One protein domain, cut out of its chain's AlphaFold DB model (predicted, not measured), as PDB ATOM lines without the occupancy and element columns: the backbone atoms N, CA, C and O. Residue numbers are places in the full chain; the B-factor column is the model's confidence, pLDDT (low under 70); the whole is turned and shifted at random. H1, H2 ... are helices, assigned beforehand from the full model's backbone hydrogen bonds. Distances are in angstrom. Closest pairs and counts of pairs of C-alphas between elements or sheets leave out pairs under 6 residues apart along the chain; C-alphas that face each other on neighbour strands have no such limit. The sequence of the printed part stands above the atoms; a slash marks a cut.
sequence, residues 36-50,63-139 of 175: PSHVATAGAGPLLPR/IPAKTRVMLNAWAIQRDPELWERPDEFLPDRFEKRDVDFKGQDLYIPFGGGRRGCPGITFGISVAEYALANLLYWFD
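AT A GLANCE: This is residues 36 to 50 and 63 to 139 of the 175 residues of an uncharacterized protein of Phaseolus angularis (UniProt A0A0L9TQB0). The model has little regular structure: one long helix, H4, runs along one side of a loop-rich body that holds three short helices, H1, H2 and H3. Residues 133 to 139, of which 133 to 137 belong to H4, stick out at one end of the longest axis, and residues 63 to 67 lie at the opposite end. The 92 printed residues include four named helices, H1 to H4 in chain order, and no named strand; the class is all helix, with 31 residues in named elements. The whole is only just loose, close to compact, with a radius of gyration of the C-alphas of 15.1 A, and elongated, spanning 55 by 29 by 21 A.

IN THESE COORDINATES: H4, residues 120 to 137, is 26.3 A long, from C-alpha 120 at (43.728, 37.571, -30.749) to C-alpha 137 at (54.183, 37.399, -54.935). H1 is residues 38 to 41 (5.7 A), H2 73 to 77 (6.0 A), H3 91 to 94 (6.2 A).

HOW THE PARTS SIT: H4 touches no helix; it is only just apart from H1, closest 8.2 A. H1 and H2 are only just apart, closest 8.0 A. H2 has its O i to N i+4 pair within hydrogen-bond range, H4 13 of 14; H1 and H3 are too short for one.

THE WHOLE: Residues 51 to 62 are not printed; C-alphas 50 and 63 are 12.7 A apart. The links H2 to H3 and H3 to H4 are long. Residues 36 to 46 and 96 to 105 have pLDDT under 70.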
ATOM      1  N   PRO A  36      46.812  28.773 -43.219       39.06
ATOM      2  CA  PRO A  36      48.068  28.055 -43.403       39.06
ATOM      3  C   PRO A  36      48.549  27.615 -42.019       39.06
ATOM      4  O   PRO A  36      49.096  28.395 -41.240       39.06
ATOM      5  N   SER A  37      48.303  26.351 -41.694       39.22
ATOM      6  CA  SER A  37      48.275  25.699 -40.368       39.22
ATOM      7  C   SER A  37      49.612  25.691 -39.613       39.22
ATOM      8  O   SER A  37      49.789  24.973 -38.631       39.22
ATOM      9  N   HIS A  38      50.576  26.489 -40.073       38.84
ATOM     10  CA  HIS A  38      51.943  26.557 -39.579       38.84
ATOM     11  C   HIS A  38      52.016  27.425 -38.320       38.84
ATOM     12  O   HIS A  38      52.947  27.277 -37.535       38.84
ATOM     13  N   VAL A  39      51.015  28.283 -38.082       36.88
ATOM     14  CA  VAL A  39      50.906  29.069 -36.837       36.88
ATOM     15  C   VAL A  39      50.220  28.269 -35.722       36.88
ATOM     16  O   VAL A  39      50.455  28.526 -34.548       36.88
ATOM     17  N   ALA A  40      49.411  27.265 -36.071       38.19
ATOM     18  CA  ALA A  40      48.624  26.484 -35.115       38.19
ATOM     19  C   ALA A  40      49.384  25.302 -34.491       38.19
ATOM     20  O   ALA A  40      48.978  24.808 -33.446       38.19
ATOM     21  N   THR A  41      50.454  24.832 -35.134       37.81
ATOM     22  CA  THR A  41      51.186  23.612 -34.738       37.81
ATOM     23  C   THR A  41      52.616  23.881 -34.263       37.81
ATOM     24  O   THR A  41      53.227  23.010 -33.635       37.81
ATOM     25  N   ALA A  42      53.136  25.094 -34.491       38.94
ATOM     26  CA  ALA A  42      54.411  25.551 -33.951       38.94
ATOM     27  C   ALA A  42      54.221  25.952 -32.482       38.94
ATOM     28  O   ALA A  42      53.621  26.981 -32.187       38.94
ATOM     29  N   GLY A  43      54.695  25.078 -31.588       45.75
ATOM     30  CA  GLY A  43      54.551  25.096 -30.135       45.75
ATOM     31  C   GLY A  43      53.855  26.309 -29.513       45.75
ATOM     32  O   GLY A  43      54.450  27.371 -29.318       45.75
ATOM     33  N   ALA A  44      52.611  26.109 -29.077       51.50
ATOM     34  CA  ALA A  44      52.049  26.945 -28.033       51.50
ATOM     35  C   ALA A  44      52.999  26.860 -26.827       51.50
ATOM     36  O   ALA A  44      53.051  25.844 -26.130       51.50
ATOM     37  N   GLY A  45      53.796  27.913 -26.613       54.34
ATOM     38  CA  GLY A  45      54.538  28.084 -25.370       54.34
ATOM     39  C   GLY A  45      53.573  27.941 -24.191       54.34
ATOM     40  O   GLY A  45      52.364  28.145 -24.359       54.34
ATOM     41  N   PRO A  46      54.053  27.550 -23.000       60.59
ATOM     42  CA  PRO A  46      53.171  27.342 -21.863       60.59
ATOM     43  C   PRO A  46      52.297  28.581 -21.654       60.59
ATOM     44  O   PRO A  46      52.804  29.697 -21.515       60.59
ATOM     45  N   LEU A  47      50.974  28.377 -21.660       80.31
ATOM     46  CA  LEU A  47      50.032  29.448 -21.361       80.31
ATOM     47  C   LEU A  47      50.408  30.062 -20.014       80.31
ATOM     48  O   LEU A  47      50.839  29.356 -19.097       80.31
ATOM     49  N   LEU A  48      50.220  31.379 -19.891       85.69
ATOM     50  CA  LEU A  48      50.586  32.091 -18.671       85.69
ATOM     51  C   LEU A  48      49.983  31.392 -17.440       85.69
ATOM     52  O   LEU A  48      48.766  31.150 -17.425       85.69
ATOM     53  N   PRO A  49      50.804  31.086 -16.412       90.06
ATOM     54  CA  PRO A  49      50.323  30.414 -15.221       90.06
ATOM     55  C   PRO A  49      49.152  31.165 -14.591       90.06
ATOM     56  O   PRO A  49      49.114  32.397 -14.547       90.06
ATOM     57  N   ARG A  50      48.187  30.404 -14.086       91.06
ATOM     58  CA  ARG A  50      47.059  30.917 -13.311       91.06
ATOM     59  C   ARG A  50      47.305  30.651 -11.830       91.06
ATOM     60  O   ARG A  50      48.115  29.803 -11.475       91.06
ATOM     61  N   ILE A  63      42.245  21.339  -4.403       97.50
ATOM     62  CA  ILE A  63      43.276  22.283  -4.823       97.50
ATOM     63  C   ILE A  63      43.187  23.494  -3.888       97.50
ATOM     64  O   ILE A  63      42.188  24.219  -3.945       97.50
ATOM     65  N   PRO A  64      44.191  23.744  -3.030       98.06
ATOM     66  CA  PRO A  64      44.189  24.885  -2.119       98.06
ATOM     67  C   PRO A  64      44.137  26.233  -2.847       98.06
ATOM     68  O   PRO A  64      44.510  26.347  -4.020       98.06
ATOM     69  N   ALA A  65      43.729  27.284  -2.130       97.75
ATOM     70  CA  ALA A  65      43.916  28.661  -2.587       97.75
ATOM     71  C   ALA A  65      45.410  28.953  -2.814       97.75
ATOM     72  O   ALA A  65      46.261  28.335  -2.174       97.75
ATOM     73  N   LYS A  66      45.730  29.912  -3.691       97.38
ATOM     74  CA  LYS A  66      47.115  30.308  -4.012       97.38
ATOM     75  C   LYS A  66      47.954  29.221  -4.691       97.38
ATOM     76  O   LYS A  66      49.174  29.330  -4.771       97.38
ATOM     77  N   THR A  67      47.306  28.205  -5.253       97.62
ATOM     78  CA  THR A  67      47.973  27.179  -6.056       97.62
ATOM     79  C   THR A  67      48.234  27.708  -7.460       97.62
ATOM     80  O   THR A  67      47.310  28.164  -8.140       97.62
ATOM     81  N   ARG A  68      49.487  27.610  -7.921       95.50
ATOM     82  CA  ARG A  68      49.847  27.897  -9.312       95.50
ATOM     83  C   ARG A  68      49.382  26.754 -10.215       95.50
ATOM     84  O   ARG A  68      49.745  25.603 -10.003       95.50
ATOM     85  N   VAL A  69      48.629  27.089 -11.253       91.75
ATOM     86  CA  VAL A  69      48.079  26.161 -12.245       91.75
ATOM     87  C   VAL A  69      48.702  26.460 -13.603       91.75
ATOM     88  O   VAL A  69      48.673  27.600 -14.070       91.75
ATOM     89  N   MET A  70      49.250  25.433 -14.245       89.25
ATOM     90  CA  MET A  70      49.787  25.506 -15.604       89.25
ATOM     91  C   MET A  70      48.904  24.684 -16.540       89.25
ATOM     92  O   MET A  70      48.566  23.545 -16.231       89.25
ATOM     93  N   LEU A  71      48.527  25.267 -17.678       85.25
ATOM     94  CA  LEU A  71      47.770  24.577 -18.721       85.25
ATOM     95  C   LEU A  71      48.739  24.120 -19.808       85.25
ATOM     96  O   LEU A  71      49.375  24.951 -20.460       85.25
ATOM     97  N   ASN A  72      48.841  22.807 -20.010       86.12
ATOM     98  CA  ASN A  72      49.692  22.231 -21.045       86.12
ATOM     99  C   ASN A  72      48.968  22.241 -22.402       86.12
ATOM    100  O   ASN A  72      48.494  21.212 -22.877       86.12
ATOM    101  N   ALA A  73      48.849  23.430 -22.999       84.31
ATOM    102  CA  ALA A  73      48.194  23.608 -24.295       84.31
ATOM    103  C   ALA A  73      48.857  22.775 -25.403       84.31
ATOM    104  O   ALA A  73      48.150  22.238 -26.246       84.31
ATOM    105  N   TRP A  74      50.184  22.616 -25.357       83.38
ATOM    106  CA  TRP A  74      50.932  21.778 -26.295       83.38
ATOM    107  C   TRP A  74      50.460  20.321 -26.265       83.38
ATOM    108  O   TRP A  74      50.152  19.762 -27.312       83.38
ATOM    109  N   ALA A  75      50.327  19.726 -25.073       86.06
ATOM    110  CA  ALA A  75      49.850  18.349 -24.950       86.06
ATOM    111  C   ALA A  75      48.384  18.214 -25.379       86.06
ATOM    112  O   ALA A  75      48.056  17.297 -26.118       86.06
ATOM    113  N   ILE A  76      47.520  19.155 -24.980       86.62
ATOM    114  CA  ILE A  76      46.094  19.151 -25.358       86.62
ATOM    115  C   ILE A  76      45.923  19.229 -26.882       86.62
ATOM    116  O   ILE A  76      45.072  18.549 -27.443       86.62
ATOM    117  N   GLN A  77      46.727  20.049 -27.564       82.12
ATOM    118  CA  GLN A  77      46.660  20.227 -29.020       82.12
ATOM    119  C   GLN A  77      47.297  19.075 -29.809       82.12
ATOM    120  O   GLN A  77      47.126  19.019 -31.024       82.12
ATOM    121  N   ARG A  78      48.011  18.161 -29.136       85.06
ATOM    122  CA  ARG A  78      48.595  16.953 -29.739       85.06
ATOM    123  C   ARG A  78      47.982  15.649 -29.218       85.06
ATOM    124  O   ARG A  78      48.499  14.573 -29.493       85.06
ATOM    125  N   ASP A  79      46.888  15.735 -28.470       87.75
ATOM    126  CA  ASP A  79      46.210  14.566 -27.920       87.75
ATOM    127  C   ASP A  79      45.423  13.826 -29.024       87.75
ATOM    128  O   ASP A  79      44.487  14.411 -29.586       87.75
ATOM    129  N   PRO A  80      45.757  12.560 -29.346       90.25
ATOM    130  CA  PRO A  80      45.059  11.789 -30.371       90.25
ATOM    131  C   PRO A  80      43.607  11.441 -30.005       90.25
ATOM    132  O   PRO A  80      42.831  11.095 -30.896       90.25
ATOM    133  N   GLU A  81      43.212  11.536 -28.730       90.12
ATOM    134  CA  GLU A  81      41.810  11.377 -28.317       90.12
ATOM    135  C   GLU A  81      40.959  12.603 -28.687       90.12
ATOM    136  O   GLU A  81      39.743  12.496 -28.860       90.12
ATOM    137  N   LEU A  82      41.589  13.774 -28.836       84.12
ATOM    138  CA  LEU A  82      40.925  15.047 -29.138       84.12
ATOM    139  C   LEU A  82      41.059  15.449 -30.615       84.12
ATOM    140  O   LEU A  82      40.147  16.058 -31.200       84.12
ATOM    141  N   TRP A  83      42.195  15.098 -31.220       84.56
ATOM    142  CA  TRP A  83      42.601  15.510 -32.556       84.56
ATOM    143  C   TRP A  83      42.960  14.292 -33.404       84.56
ATOM    144  O   TRP A  83      43.856  13.527 -33.071       84.56
ATOM    145  N   GLU A  84      42.296  14.132 -34.549       86.19
ATOM    146  CA  GLU A  84      42.719  13.158 -35.561       86.19
ATOM    147  C   GLU A  84      44.156  13.482 -36.003       86.19
ATOM    148  O   GLU A  84      44.455  14.650 -36.207       86.19
ATOM    149  N   ARG A  85      45.045  12.499 -36.203       86.75
ATOM    150  CA  ARG A  85      46.405  12.712 -36.761       86.75
ATOM    151  C   ARG A  85      47.092  13.994 -36.223       86.75
ATOM    152  O   ARG A  85      47.391  14.890 -37.016       86.75
ATOM    153  N   PRO A  86      47.264  14.129 -34.894       84.94
ATOM    154  CA  PRO A  86      47.638  15.393 -34.243       84.94
ATOM    155  C   PRO A  86      49.022  15.913 -34.645       84.94
ATOM    156  O   PRO A  86      49.265  17.118 -34.625       84.94
ATOM    157  N   ASP A  87      49.920  15.005 -35.024       85.69
ATOM    158  CA  ASP A  87      51.289  15.330 -35.426       85.69
ATOM    159  C   ASP A  87      51.412  15.680 -36.920       85.69
ATOM    160  O   ASP A  87      52.480  16.088 -37.378       85.69
ATOM    161  N   GLU A  88      50.330  15.538 -37.692       86.19
ATOM    162  CA  GLU A  88      50.302  15.897 -39.107       86.19
ATOM    163  C   GLU A  88      49.819  17.333 -39.318       86.19
ATOM    164  O   GLU A  88      48.815  17.791 -38.758       86.19
ATOM    165  N   PHE A  89      50.507  18.027 -40.222       82.38
ATOM    166  CA  PHE A  89      50.039  19.287 -40.771       82.38
ATOM    167  C   PHE A  89      48.827  19.036 -41.678       82.38
ATOM    168  O   PHE A  89      48.975  18.641 -42.833       82.38
ATOM    169  N   LEU A  90      47.626  19.255 -41.141       83.06
ATOM    170  CA  LEU A  90      46.367  19.056 -41.856       83.06
ATOM    171  C   LEU A  90      45.445  20.278 -41.686       83.06
ATOM    172  O   LEU A  90      44.670  20.314 -40.724       83.06
ATOM    173  N   PRO A  91      45.519  21.271 -42.596       79.50
ATOM    174  CA  PRO A  91      44.646  22.448 -42.577       79.50
ATOM    175  C   PRO A  91      43.159  22.087 -42.595       79.50
ATOM    176  O   PRO A  91      42.390  22.577 -41.771       79.50
ATOM    177  N   ASP A  92      42.784  21.157 -43.472       81.62
ATOM    178  CA  ASP A  92      41.396  20.793 -43.778       81.62
ATOM    179  C   ASP A  92      40.621  20.267 -42.556       81.62
ATOM    180  O   ASP A  92      39.389  20.251 -42.536       81.62
ATOM    181  N   ARG A  93      41.329  19.872 -41.488       80.56
ATOM    182  CA  ARG A  93      40.742  19.466 -40.200       80.56
ATOM    183  C   ARG A  93      39.820  20.531 -39.608       80.56
ATOM    184  O   ARG A  93      38.876  20.195 -38.891       80.56
ATOM    185  N   PHE A  94      40.127  21.796 -39.868       78.06
ATOM    186  CA  PHE A  94      39.409  22.932 -39.305       78.06
ATOM    187  C   PHE A  94      38.262  23.412 -40.201       78.06
ATOM    188  O   PHE A  94      37.389  24.110 -39.711       78.06
ATOM    189  N   GLU A  95      38.179  22.983 -41.465       75.75
ATOM    190  CA  GLU A  95      37.121  23.431 -42.390       75.75
ATOM    191  C   GLU A  95      35.721  22.930 -42.012       75.75
ATOM    192  O   GLU A  95      34.714  23.552 -42.341       75.75
ATOM    193  N   LYS A  96      35.638  21.768 -41.354       66.50
ATOM    194  CA  LYS A  96      34.366  21.115 -40.988       66.50
ATOM    195  C   LYS A  96      34.062  21.163 -39.494       66.50
ATOM    196  O   LYS A  96      33.036  20.631 -39.072       66.50
ATOM    197  N   ARG A  97      34.952  21.743 -38.688       66.75
ATOM    198  CA  ARG A  97      34.739  21.945 -37.253       66.75
ATOM    199  C   ARG A  97      34.542  23.434 -36.995       66.75
ATOM    200  O   ARG A  97      35.317  24.236 -37.493       66.75
ATOM    201  N   ASP A  98      33.572  23.789 -36.158       66.25
ATOM    202  CA  ASP A  98      33.385  25.166 -35.671       66.25
ATOM    203  C   ASP A  98      34.424  25.521 -34.586       66.25
ATOM    204  O   ASP A  98      34.106  25.988 -33.497       66.25
ATOM    205  N   VAL A  99      35.697  25.226 -34.867       66.81
ATOM    206  CA  VAL A  99      36.804  25.468 -33.944       66.81
ATOM    207  C   VAL A  99      37.169  26.941 -34.026       66.81
ATOM    208  O   VAL A  99      37.788  27.395 -34.989       66.81
ATOM    209  N   ASP A 100      36.814  27.692 -32.987       67.62
ATOM    210  CA  ASP A 100      37.181  29.097 -32.854       67.62
ATOM    211  C   ASP A 100      38.394  29.317 -31.932       67.62
ATOM    212  O   ASP A 100      38.749  28.513 -31.066       67.62
ATOM    213  N   PHE A 101      39.048  30.470 -32.091       64.62
ATOM    214  CA  PHE A 101      40.166  30.887 -31.239       64.62
ATOM    215  C   PHE A 101      39.737  31.314 -29.821       64.62
ATOM    216  O   PHE A 101      40.575  31.786 -29.048       64.62
ATOM    217  N   LYS A 102      38.449  31.189 -29.459       62.69
ATOM    218  CA  LYS A 102      37.946  31.565 -28.126       62.69
ATOM    219  C   LYS A 102      38.142  30.451 -27.095       62.69
ATOM    220  O   LYS A 102      37.902  30.682 -25.907       62.69
ATOM    221  N   GLY A 103      38.617  29.277 -27.522       57.41
ATOM    222  CA  GLY A 103      38.986  28.179 -26.632       57.41
ATOM    223  C   GLY A 103      37.834  27.262 -26.237       57.41
ATOM    224  O   GLY A 103      37.934  26.596 -25.207       57.41
ATOM    225  N   GLN A 104      36.746  27.255 -27.011       60.09
ATOM    226  CA  GLN A 104      35.542  26.473 -26.715       60.09
ATOM    227  C   GLN A 104      35.728  24.975 -27.028       60.09
ATOM    228  O   GLN A 104      35.267  24.144 -26.250       60.09
ATOM    229  N   ASP A 105      36.537  24.637 -28.040       65.38
ATOM    230  CA  ASP A 105      36.780  23.253 -28.495       65.38
ATOM    231  C   ASP A 105      38.185  22.732 -28.158       65.38
ATOM    232  O   ASP A 105      38.823  22.040 -28.949       65.38
ATOM    233  N   LEU A 106      38.725  23.111 -26.993       74.56
ATOM    234  CA  LEU A 106      40.073  22.717 -26.531       74.56
ATOM    235  C   LEU A 106      41.229  23.187 -27.439       74.56
ATOM    236  O   LEU A 106      42.401  22.965 -27.130       74.56
ATOM    237  N   TYR A 107      40.920  23.937 -28.496       79.25
ATOM    238  CA  TYR A 107      41.874  24.696 -29.285       79.25
ATOM    239  C   TYR A 107      42.143  26.050 -28.626       79.25
ATOM    240  O   TYR A 107      41.390  27.009 -28.767       79.25
ATOM    241  N   ILE A 108      43.220  26.113 -27.844       83.44
ATOM    242  CA  ILE A 108      43.538  27.253 -26.967       83.44
ATOM    243  C   ILE A 108      44.907  27.897 -27.261       83.44
ATOM    244  O   ILE A 108      45.666  28.144 -26.319       83.44
ATOM    245  N   PRO A 109      45.264  28.207 -28.526       80.06
ATOM    246  CA  PRO A 109      46.568  28.809 -28.850       80.06
ATOM    247  C   PRO A 109      46.754  30.193 -28.203       80.06
ATOM    248  O   PRO A 109      47.872  30.605 -27.910       80.06
ATOM    249  N   PHE A 110      45.651  30.881 -27.902       83.38
ATOM    250  CA  PHE A 110      45.621  32.181 -27.230       83.38
ATOM    251  C   PHE A 110      45.106  32.103 -25.781       83.38
ATOM    252  O   PHE A 110      44.767  33.121 -25.164       83.38
ATOM    253  N   GLY A 111      45.038  30.892 -25.223       83.44
ATOM    254  CA  GLY A 111      44.371  30.616 -23.957       83.44
ATOM    255  C   GLY A 111      42.851  30.757 -24.055       83.44
ATOM    256  O   GLY A 111      42.268  30.657 -25.126       83.44
ATOM    257  N   GLY A 112      42.202  30.977 -22.910       83.94
ATOM    258  CA  GLY A 112      40.748  31.100 -22.836       83.94
ATOM    259  C   GLY A 112      40.242  31.644 -21.497       83.94
ATOM    260  O   GLY A 112      41.010  31.869 -20.540       83.94
ATOM    261  N   GLY A 113      38.926  31.860 -21.440       85.75
ATOM    262  CA  GLY A 113      38.204  32.408 -20.288       85.75
ATOM    263  C   GLY A 113      38.563  33.867 -19.977       85.75
ATOM    264  O   GLY A 113      38.984  34.622 -20.846       85.75
ATOM    265  N   ARG A 114      38.463  34.264 -18.697       87.38
ATOM    266  CA  ARG A 114      38.676  35.656 -18.221       87.38
ATOM    267  C   ARG A 114      40.046  36.275 -18.541       87.38
ATOM    268  O   ARG A 114      40.252  37.461 -18.311       87.38
ATOM    269  N   ARG A 115      41.017  35.464 -18.963       89.06
ATOM    270  CA  ARG A 115      42.390  35.883 -19.285       89.06
ATOM    271  C   ARG A 115      42.833  35.279 -20.622       89.06
ATOM    272  O   ARG A 115      43.986  34.872 -20.751       89.06
ATOM    273  N   GLY A 116      41.899  35.134 -21.565       86.50
ATOM    274  CA  GLY A 116      42.241  34.927 -22.972       86.50
ATOM    275  C   GLY A 116      43.056  36.112 -23.493       86.50
ATOM    276  O   GLY A 116      42.960  37.217 -22.949       86.50
ATOM    277  N   CYS A 117      43.903  35.878 -24.495       86.25
ATOM    278  CA  CYS A 117      44.745  36.931 -25.049       86.25
ATOM    279  C   CYS A 117      43.877  38.089 -25.583       86.25
ATOM    280  O   CYS A 117      43.023  37.862 -26.436       86.25
ATOM    281  N   PRO A 118      44.089  39.341 -25.143       89.75
ATOM    282  CA  PRO A 118      43.344  40.479 -25.683       89.75
ATOM    283  C   PRO A 118      43.756  40.824 -27.127       89.75
ATOM    284  O   PRO A 118      43.060  41.573 -27.799       89.75
ATOM    285  N   GLY A 119      44.882  40.285 -27.607       89.06
ATOM    286  CA  GLY A 119      45.441  40.550 -28.933       89.06
ATOM    287  C   GLY A 119      45.089  39.520 -30.008       89.06
ATOM    288  O   GLY A 119      45.767  39.512 -31.028       89.06
ATOM    289  N   ILE A 120      44.089  38.648 -29.799       84.69
ATOM    290  CA  ILE A 120      43.728  37.571 -30.749       84.69
ATOM    291  C   ILE A 120      43.503  38.130 -32.155       84.69
ATOM    292  O   ILE A 120      44.203  37.746 -33.085       84.69
ATOM    293  N   THR A 121      42.579  39.082 -32.299       88.06
ATOM    294  CA  THR A 121      42.229  39.651 -33.608       88.06
ATOM    295  C   THR A 121      43.435  40.293 -34.284       88.06
ATOM    296  O   THR A 121      43.678  40.045 -35.457       88.06
ATOM    297  N   PHE A 122      44.239  41.057 -33.539       89.62
ATOM    298  CA  PHE A 122      45.440  41.688 -34.084       89.62
ATOM    299  C   PHE A 122      46.479  40.657 -34.544       89.62
ATOM    300  O   PHE A 122      46.983  40.752 -35.659       89.62
ATOM    301  N   GLY A 123      46.788  39.664 -33.703       87.38
ATOM    302  CA  GLY A 123      47.773  38.631 -34.024       87.38
ATOM    303  C   GLY A 123      47.376  37.811 -35.249       87.38
ATOM    304  O   GLY A 123      48.218  37.548 -36.105       87.38
ATOM    305  N   ILE A 124      46.088  37.480 -35.360       85.62
ATOM    306  CA  ILE A 124      45.513  36.801 -36.524       85.62
ATOM    307  C   ILE A 124      45.678  37.677 -37.769       85.62
ATOM    308  O   ILE A 124      46.348  37.265 -38.711       85.62
ATOM    309  N   SER A 125      45.181  38.916 -37.754       89.62
ATOM    310  CA  SER A 125      45.251  39.792 -38.931       89.62
ATOM    311  C   SER A 125      46.684  40.059 -39.400       89.62
ATOM    312  O   SER A 125      46.938  40.101 -40.600       89.62
ATOM    313  N   VAL A 126      47.645  40.211 -38.479       93.19
ATOM    314  CA  VAL A 126      49.063  40.389 -38.837       93.19
ATOM    315  C   VAL A 126      49.635  39.134 -39.495       93.19
ATOM    316  O   VAL A 126      50.347  39.246 -40.493       93.19
ATOM    317  N   ALA A 127      49.332  37.949 -38.964       87.81
ATOM    318  CA  ALA A 127      49.812  36.695 -39.532       87.81
ATOM    319  C   ALA A 127      49.193  36.418 -40.912       87.81
ATOM    320  O   ALA A 127      49.929  36.069 -41.835       87.81
ATOM    321  N   GLU A 128      47.887  36.645 -41.086       87.06
ATOM    322  CA  GLU A 128      47.208  36.535 -42.388       87.06
ATOM    323  C   GLU A 128      47.811  37.492 -43.405       87.06
ATOM    324  O   GLU A 128      48.166  37.086 -44.509       87.06
ATOM    325  N   TYR A 129      47.972  38.759 -43.022       91.44
ATOM    326  CA  TYR A 129      48.526  39.776 -43.902       91.44
ATOM    327  C   TYR A 129      49.956  39.433 -44.332       91.44
ATOM    328  O   TYR A 129      50.287  39.526 -45.516       91.44
ATOM    329  N   ALA A 130      50.804  38.998 -43.396       92.50
ATOM    330  CA  ALA A 130      52.169  38.586 -43.704       92.50
ATOM    331  C   ALA A 130      52.195  37.373 -44.649       92.50
ATOM    332  O   ALA A 130      52.900  37.401 -45.657       92.50
ATOM    333  N   LEU A 131      51.401  36.334 -44.364       90.75
ATOM    334  CA  LEU A 131      51.326  35.129 -45.192       90.75
ATOM    335  C   LEU A 131      50.785  35.432 -46.590       90.75
ATOM    336  O   LEU A 131      51.374  34.984 -47.569       90.75
ATOM    337  N   ALA A 132      49.727  36.237 -46.700       91.50
ATOM    338  CA  ALA A 132      49.167  36.644 -47.983       91.50
ATOM    339  C   ALA A 132      50.216  37.362 -48.842       91.50
ATOM    340  O   ALA A 132      50.386  37.017 -50.005       91.50
ATOM    341  N   ASN A 133      50.982  38.298 -48.271       91.88
ATOM    342  CA  ASN A 133      52.044  38.980 -49.014       91.88
ATOM    343  C   ASN A 133      53.186  38.035 -49.419       91.88
ATOM    344  O   ASN A 133      53.701  38.147 -50.528       91.88
ATOM    345  N   LEU A 134      53.583  37.100 -48.554       90.94
ATOM    346  CA  LEU A 134      54.645  36.143 -48.874       90.94
ATOM    347  C   LEU A 134      54.227  35.154 -49.970       90.94
ATOM    348  O   LEU A 134      55.045  34.813 -50.819       90.94
ATOM    349  N   LEU A 135      52.974  34.695 -49.953       90.81
ATOM    350  CA  LEU A 135      52.467  33.663 -50.863       90.81
ATOM    351  C   LEU A 135      51.911  34.227 -52.178       90.81
ATOM    352  O   LEU A 135      51.881  33.514 -53.172       90.81
ATOM    353  N   TYR A 136      51.470  35.488 -52.203       91.81
ATOM    354  CA  TYR A 136      50.899  36.099 -53.408       91.81
ATOM    355  C   TYR A 136      51.962  36.443 -54.460       91.81
ATOM    356  O   TYR A 136      51.702  36.337 -55.654       91.81
ATOM    357  N   TRP A 137      53.153  36.871 -54.030       91.31
ATOM    358  CA  TRP A 137      54.183  37.399 -54.935       91.31
ATOM    359  C   TRP A 137      55.270  36.394 -55.321       91.31
ATOM    360  O   TRP A 137      55.968  36.618 -56.310       91.31
ATOM    361  N   PHE A 138      55.446  35.326 -54.542       92.88
ATOM    362  CA  PHE A 138      56.576  34.417 -54.701       92.88
ATOM    363  C   PHE A 138      56.172  32.956 -54.531       92.88
ATOM    364  O   PHE A 138      55.487  32.592 -53.575       92.88
ATOM    365  N   ASP A 139      56.741  32.116 -55.388       92.12
ATOM    366  CA  ASP A 139      56.981  30.714 -55.081       92.12
ATOM    367  C   ASP A 139      58.210  30.577 -54.170       92.12
ATOM    368  O   ASP A 139      59.110  31.421 -54.157       92.12
TER     369      ASP A 139